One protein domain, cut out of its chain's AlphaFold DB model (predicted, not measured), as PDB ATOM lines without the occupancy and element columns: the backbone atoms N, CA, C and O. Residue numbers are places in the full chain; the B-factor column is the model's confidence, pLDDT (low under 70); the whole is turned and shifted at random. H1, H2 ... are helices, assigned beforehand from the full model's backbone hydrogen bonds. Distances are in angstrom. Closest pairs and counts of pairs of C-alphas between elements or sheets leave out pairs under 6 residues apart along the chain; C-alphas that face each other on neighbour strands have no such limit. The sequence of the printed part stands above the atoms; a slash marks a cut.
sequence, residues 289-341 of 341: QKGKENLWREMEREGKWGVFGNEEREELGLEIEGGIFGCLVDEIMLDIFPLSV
ATOM      1  N   GLN A 289     251.084 218.193 160.991       54.53
ATOM      2  CA  GLN A 289     250.447 219.356 161.642       54.53
ATOM      3  C   GLN A 289     250.256 219.161 163.157       54.53
ATOM      4  O   GLN A 289     250.363 220.103 163.938       54.53
ATOM      5  N   LYS A 290     250.067 217.913 163.610       58.47
ATOM      6  CA  LYS A 290     249.750 217.603 165.013       58.47
ATOM      7  C   LYS A 290     250.864 217.973 166.005       58.47
ATOM      8  O   LYS A 290     250.568 218.214 167.171       58.47
ATOM      9  N   GLY A 291     252.121 218.015 165.555       63.56
ATOM     10  CA  GLY A 291     253.251 218.490 166.365       63.56
ATOM     11  C   GLY A 291     253.411 220.012 166.311       63.56
ATOM     12  O   GLY A 291     253.584 220.657 167.343       63.56
ATOM     13  N   LYS A 292     253.274 220.596 165.115       67.19
ATOM     14  CA  LYS A 292     253.489 222.032 164.878       67.19
ATOM     15  C   LYS A 292     252.387 222.914 165.475       67.19
ATOM     16  O   LYS A 292     252.683 223.990 165.980       67.19
ATOM     17  N   GLU A 293     251.144 222.433 165.532       70.56
ATOM     18  CA  GLU A 293     250.041 223.150 166.189       70.56
ATOM     19  C   GLU A 293     250.295 223.427 167.678       70.56
ATOM     20  O   GLU A 293     249.806 224.421 168.218       70.56
ATOM     21  N   ASN A 294     251.002 222.526 168.368       72.00
ATOM     22  CA  ASN A 294     251.342 222.719 169.776       72.00
ATOM     23  C   ASN A 294     252.454 223.749 169.923       72.00
ATOM     24  O   ASN A 294     252.349 224.609 170.790       72.00
ATOM     25  N   LEU A 295     253.443 223.703 169.030       69.62
ATOM     26  CA  LEU A 295     254.544 224.655 168.986       69.62
ATOM     27  C   LEU A 295     254.036 226.084 168.756       69.62
ATOM     28  O   LEU A 295     254.391 226.992 169.498       69.62
ATOM     29  N   TRP A 296     253.134 226.286 167.794       76.69
ATOM     30  CA  TRP A 296     252.566 227.611 167.526       76.69
ATOM     31  C   TRP A 296     251.688 228.098 168.675       76.69
ATOM     32  O   TRP A 296     251.771 229.259 169.064       76.69
ATOM     33  N   ARG A 297     250.890 227.205 169.279       83.06
ATOM     34  CA  ARG A 297     250.113 227.540 170.482       83.06
ATOM     35  C   ARG A 297     250.991 227.882 171.671       83.06
ATOM     36  O   ARG A 297     250.562 228.657 172.518       83.06
ATOM     37  N   GLU A 298     252.154 227.263 171.791       80.38
ATOM     38  CA  GLU A 298     253.121 227.564 172.840       80.38
ATOM     39  C   GLU A 298     253.769 228.928 172.594       80.38
ATOM     40  O   GLU A 298     253.741 229.763 173.493       80.38
ATOM     41  N   MET A 299     254.195 229.219 171.359       76.81
ATOM     42  CA  MET A 299     254.688 230.548 170.978       76.81
ATOM     43  C   MET A 299     253.641 231.650 171.211       76.81
ATOM     44  O   MET A 299     253.962 232.704 171.764       76.81
ATOM     45  N   GLU A 300     252.377 231.394 170.857       82.62
ATOM     46  CA  GLU A 300     251.256 232.311 171.088       82.62
ATOM     47  C   GLU A 300     250.956 232.489 172.583       82.62
ATOM     48  O   GLU A 300     250.760 233.613 173.045       82.62
ATOM     49  N   ARG A 301     250.966 231.398 173.361       90.38
ATOM     50  CA  ARG A 301     250.690 231.420 174.806       90.38
ATOM     51  C   ARG A 301     251.783 232.130 175.593       90.38
ATOM     52  O   ARG A 301     251.477 232.815 176.564       90.38
ATOM     53  N   GLU A 302     253.039 231.936 175.215       85.56
ATOM     54  CA  GLU A 302     254.176 232.483 175.951       85.56
ATOM     55  C   GLU A 302     254.550 233.903 175.510       85.56
ATOM     56  O   GLU A 302     255.396 234.530 176.145       85.56
ATOM     57  N   GLY A 303     253.955 234.424 174.429       82.31
ATOM     58  CA  GLY A 303     254.309 235.739 173.887       82.31
ATOM     59  C   GLY A 303     255.773 235.831 173.438       82.31
ATOM     60  O   GLY A 303     256.292 236.928 173.235       82.31
ATOM     61  N   LYS A 304     256.451 234.686 173.265       81.94
ATOM     62  CA  LYS A 304     257.881 234.581 172.926       81.94
ATOM     63  C   LYS A 304     258.176 234.814 171.445       81.94
ATOM     64  O   LYS A 304     259.269 234.515 170.981       81.94
ATOM     65  N   TRP A 305     257.257 235.446 170.719       80.25
ATOM     66  CA  TRP A 305     257.526 235.982 169.383       80.25
ATOM     67  C   TRP A 305     258.751 236.900 169.393       80.25
ATOM     68  O   TRP A 305     259.517 236.894 168.437       80.25
ATOM     69  N   GLY A 306     258.981 237.588 170.524       79.62
ATOM     70  CA  GLY A 306     260.163 238.395 170.848       79.62
ATOM     71  C   GLY A 306     261.519 237.782 170.492       79.62
ATOM     72  O   GLY A 306     262.443 238.532 170.201       79.62
ATOM     73  N   VAL A 307     261.629 236.449 170.519       79.88
ATOM     74  CA  VAL A 307     262.890 235.720 170.313       79.88
ATOM     75  C   VAL A 307     263.330 235.723 168.850       79.88
ATOM     76  O   VAL A 307     264.527 235.720 168.585       79.88
ATOM     77  N   PHE A 308     262.380 235.782 167.917       79.69
ATOM     78  CA  PHE A 308     262.678 235.853 166.492       79.69
ATOM     79  C   PHE A 308     262.994 237.288 166.091       79.69
ATOM     80  O   PHE A 308     262.250 238.216 166.455       79.69
ATOM     81  N   GLY A 309     264.069 237.450 165.318       87.75
ATOM     82  CA  GLY A 309     264.371 238.707 164.637       87.75
ATOM     83  C   GLY A 309     263.230 239.106 163.697       87.75
ATOM     84  O   GLY A 309     262.439 238.262 163.280       87.75
ATOM     85  N   ASN A 310     263.116 240.396 163.364       81.69
ATOM     86  CA  ASN A 310     262.039 240.873 162.483       81.69
ATOM     87  C   ASN A 310     262.021 240.135 161.130       81.69
ATOM     88  O   ASN A 310     260.945 239.818 160.638       81.69
ATOM     89  N   GLU A 311     263.197 239.803 160.594       83.94
ATOM     90  CA  GLU A 311     263.375 239.060 159.341       83.94
ATOM     91  C   GLU A 311     262.896 237.601 159.452       83.94
ATOM     92  O   GLU A 311     262.077 237.151 158.657       83.94
ATOM     93  N   GLU A 312     263.284 236.886 160.515       84.31
ATOM     94  CA  GLU A 312     262.851 235.499 160.758       84.31
ATOM     95  C   GLU A 312     261.328 235.390 160.956       84.31
ATOM     96  O   GLU A 312     260.705 234.397 160.576       84.31
ATOM     97  N   ARG A 313     260.698 236.415 161.549       81.94
ATOM     98  CA  ARG A 313     259.232 236.463 161.683       81.94
ATOM     99  C   ARG A 313     258.538 236.629 160.343       81.94
ATOM    100  O   ARG A 313     257.463 236.062 160.155       81.94
ATOM    101  N   GLU A 314     259.112 237.435 159.457       85.88
ATOM    102  CA  GLU A 314     258.580 237.638 158.117       85.88
ATOM    103  C   GLU A 314     258.698 236.353 157.294       85.88
ATOM    104  O   GLU A 314     257.701 235.911 156.724       85.88
ATOM    105  N   GLU A 315     259.859 235.693 157.328       87.62
ATOM    106  CA  GLU A 315     260.081 234.412 156.650       87.62
ATOM    107  C   GLU A 315     259.106 233.333 157.147       87.62
ATOM    108  O   GLU A 315     258.397 232.710 156.351       87.62
ATOM    109  N   LEU A 316     258.985 233.168 158.471       83.12
ATOM    110  CA  LEU A 316     258.049 232.213 159.062       83.12
ATOM    111  C   LEU A 316     256.599 232.557 158.694       83.12
ATOM    112  O   LEU A 316     255.805 231.670 158.383       83.12
ATOM    113  N   GLY A 317     256.242 233.843 158.693       86.56
ATOM    114  CA  GLY A 317     254.925 234.308 158.265       86.56
ATOM    115  C   GLY A 317     254.618 233.925 156.816       86.56
ATOM    116  O   GLY A 317     253.537 233.408 156.534       86.56
ATOM    117  N   LEU A 318     255.580 234.113 155.910       87.44
ATOM    118  CA  LEU A 318     255.450 233.755 154.498       87.44
ATOM    119  C   LEU A 318     255.321 232.242 154.288       87.44
ATOM    120  O   LEU A 318     254.516 231.816 153.455       87.44
ATOM    121  N   GLU A 319     256.052 231.421 155.046       85.38
ATOM    122  CA  GLU A 319     255.932 229.958 154.974       85.38
ATOM    123  C   GLU A 319     254.520 229.500 155.379       85.38
ATOM    124  O   GLU A 319     253.889 228.689 154.691       85.38
ATOM    125  N   ILE A 320     253.988 230.074 156.460       81.69
ATOM    126  CA  ILE A 320     252.635 229.787 156.945       81.69
ATOM    127  C   ILE A 320     251.587 230.218 155.916       81.69
ATOM    128  O   ILE A 320     250.689 229.437 155.587       81.69
ATOM    129  N   GLU A 321     251.700 231.437 155.385       89.00
ATOM    130  CA  GLU A 321     250.789 231.952 154.362       89.00
ATOM    131  C   GLU A 321     250.819 231.088 153.096       89.00
ATOM    132  O   GLU A 321     249.762 230.744 152.561       89.00
ATOM    133  N   GLY A 322     252.010 230.681 152.644       89.19
ATOM    134  CA  GLY A 322     252.185 229.801 151.491       89.19
ATOM    135  C   GLY A 322     251.536 228.433 151.697       89.19
ATOM    136  O   GLY A 322     250.859 227.929 150.796       89.19
ATOM    137  N   GLY A 323     251.679 227.861 152.895       84.25
ATOM    138  CA  GLY A 323     251.061 226.589 153.247       84.25
ATOM    139  C   GLY A 323     249.532 226.653 153.284       84.25
ATOM    140  O   GLY A 323     248.861 225.806 152.694       84.25
ATOM    141  N   ILE A 324     248.967 227.682 153.923       85.19
ATOM    142  CA  ILE A 324     247.511 227.881 153.990       85.19
ATOM    143  C   ILE A 324     246.935 228.134 152.594       85.19
ATOM    144  O   ILE A 324     245.906 227.558 152.239       85.19
ATOM    145  N   PHE A 325     247.597 228.972 151.791       89.56
ATOM    146  CA  PHE A 325     247.147 229.286 150.439       89.56
ATOM    147  C   PHE A 325     247.166 228.051 149.533       89.56
ATOM    148  O   PHE A 325     246.223 227.857 148.773       89.56
ATOM    149  N   GLY A 326     248.183 227.192 149.653       89.25
ATOM    150  CA  GLY A 326     248.238 225.917 148.933       89.25
ATOM    151  C   GLY A 326     247.022 225.035 149.221       89.25
ATOM    152  O   GLY A 326     246.317 224.650 148.294       89.25
ATOM    153  N   CYS A 327     246.710 224.812 150.502       84.81
ATOM    154  CA  CYS A 327     245.540 224.025 150.902       84.81
ATOM    155  C   CYS A 327     244.219 224.618 150.383       84.81
ATOM    156  O   CYS A 327     243.345 223.878 149.941       84.81
ATOM    157  N   LEU A 328     244.071 225.947 150.437       89.44
ATOM    158  CA  LEU A 328     242.861 226.626 149.971       89.44
ATOM    159  C   LEU A 328     242.688 226.492 148.452       89.44
ATOM    160  O   LEU A 328     241.577 226.301 147.966       89.44
ATOM    161  N   VAL A 329     243.784 226.598 147.696       91.19
ATOM    162  CA  VAL A 329     243.762 226.413 146.241       91.19
ATOM    163  C   VAL A 329     243.391 224.977 145.896       91.19
ATOM    164  O   VAL A 329     242.537 224.790 145.035       91.19
ATOM    165  N   ASP A 330     243.953 223.982 146.582       88.38
ATOM    166  CA  ASP A 330     243.614 222.573 146.355       88.38
ATOM    167  C   ASP A 330     242.120 222.302 146.608       88.38
ATOM    168  O   ASP A 330     241.465 221.643 145.801       88.38
ATOM    169  N   GLU A 331     241.554 222.861 147.682       90.56
ATOM    170  CA  GLU A 331     240.122 222.750 147.998       90.56
ATOM    171  C   GLU A 331     239.246 223.403 146.916       90.56
ATOM    172  O   GLU A 331     238.330 222.773 146.391       90.56
ATOM    173  N   ILE A 332     239.585 224.626 146.494       92.12
ATOM    174  CA  ILE A 332     238.867 225.332 145.421       92.12
ATOM    175  C   ILE A 332     238.969 224.573 144.088       92.12
ATOM    176  O   ILE A 332     238.005 224.522 143.324       92.12
ATOM    177  N   MET A 333     240.122 223.973 143.789       91.88
ATOM    178  CA  MET A 333     240.314 223.194 142.564       91.88
ATOM    179  C   MET A 333     239.461 221.921 142.571       91.88
ATOM    180  O   MET A 333     238.909 221.566 141.530       91.88
ATOM    181  N   LEU A 334     239.293 221.268 143.726       89.00
ATOM    182  CA  LEU A 334     238.400 220.114 143.863       89.00
ATOM    183  C   LEU A 334     236.924 220.487 143.656       89.00
ATOM    184  O   LEU A 334     236.186 219.708 143.052       89.00
ATOM    185  N   ASP A 335     236.508 221.676 144.095       89.50
ATOM    186  CA  ASP A 335     235.138 222.166 143.908       89.50
ATOM    187  C   ASP A 335     234.846 222.569 142.453       89.50
ATOM    188  O   ASP A 335     233.755 222.319 141.935       89.50
ATOM    189  N   ILE A 336     235.817 223.191 141.773       92.12
ATOM    190  CA  ILE A 336     235.665 223.641 140.378       92.12
ATOM    191  C   ILE A 336     235.744 222.467 139.399       92.12
ATOM    192  O   ILE A 336     235.040 222.462 138.385       92.12
ATOM    193  N   PHE A 337     236.594 221.482 139.684       89.81
ATOM    194  CA  PHE A 337     236.805 220.315 138.837       89.81
ATOM    195  C   PHE A 337     236.310 219.055 139.548       89.81
ATOM    196  O   PHE A 337     237.129 218.232 139.968       89.81
ATOM    197  N   PRO A 338     234.978 218.860 139.665       84.00
ATOM    198  CA  PRO A 338     234.457 217.612 140.185       84.00
ATOM    199  C   PRO A 338     234.964 216.496 139.276       84.00
ATOM    200  O   PRO A 338     234.641 216.455 138.086       84.00
ATOM    201  N   LEU A 339     235.810 215.624 139.828       85.06
ATOM    202  CA  LEU A 339     236.298 214.423 139.160       85.06
ATOM    203  C   LEU A 339     235.080 213.674 138.616       85.06
ATOM    204  O   LEU A 339     234.307 213.099 139.382       85.06
ATOM    205  N   SER A 340     234.875 213.730 137.300       79.25
ATOM    206  CA  SER A 340     233.837 212.956 136.634       79.25
ATOM    207  C   SER A 340     234.251 211.489 136.724       79.25
ATOM    208  O   SER A 340     235.130 211.051 135.976       79.25
ATOM    209  N   VAL A 341     233.692 210.784 137.706       68.38
ATOM    210  CA  VAL A 341     233.894 209.345 137.933       68.38
ATOM    211  C   VAL A 341     233.136 208.527 136.903       68.38
ATOM    212  O   VAL A 341     231.959 208.868 136.635       68.38
TER     213      VAL A 341
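This is residues 289 to 341 of the 341 residues of a protein of Cucurbita moschata (UniProt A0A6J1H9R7). The model is an open hook: the long helix H3 makes the shaft, the short helix H2 lies at the bend, and the shorter arm, H1, is folded back with an open gap between it and H3. Residues 317 to 341, of which 317 to 336 belong to H3, stick out as the free end of the shaft. The printed part has 53 residues, with three named helices in the order H1, H2, H3 and no named strand, and its class is all helix. It is extended, with a radius of gyration of the C-alphas of 15.9 A and spans of 50 by 23 by 12 A.

H1, residues 289 to 302, and H2, residues 304 to 307, are close but not clearly touching; their closest C-alphas, those of Met 299 and Trp 305, are 6.3 A apart. H2 and H3, residues 310 to 336, are also close but not clearly touching; their closest C-alphas, those of Trp 305 and Arg 313, are 7.9 A apart. H1 and H3 are apart. Residues 289 to 295, which belong to H1, stand free. In H3 every O i to N i+4 pair is within hydrogen-bond range, in H1 9 of 10 are, and H2 is too short for such a pair.

H1 begins at C-alpha 289, at (250.447, 219.356, 161.642), and is 19.8 A long from first to last C-alpha. H2 is 5.8 A long. H3 runs 38.5 A, from C-alpha 310 at (262.039, 240.873, 162.483) to C-alpha 336 at (235.665, 223.641, 140.378).

The C-alphas farthest apart, those of Gly 306 and Val 341, are 51.2 A apart. The printed part has no cut, and both links, H1 to H2 and H2 to H3, are tight. Mean pLDDT of the printed part is 82.3; residues 289 to 292, 295 and 341 are under 70.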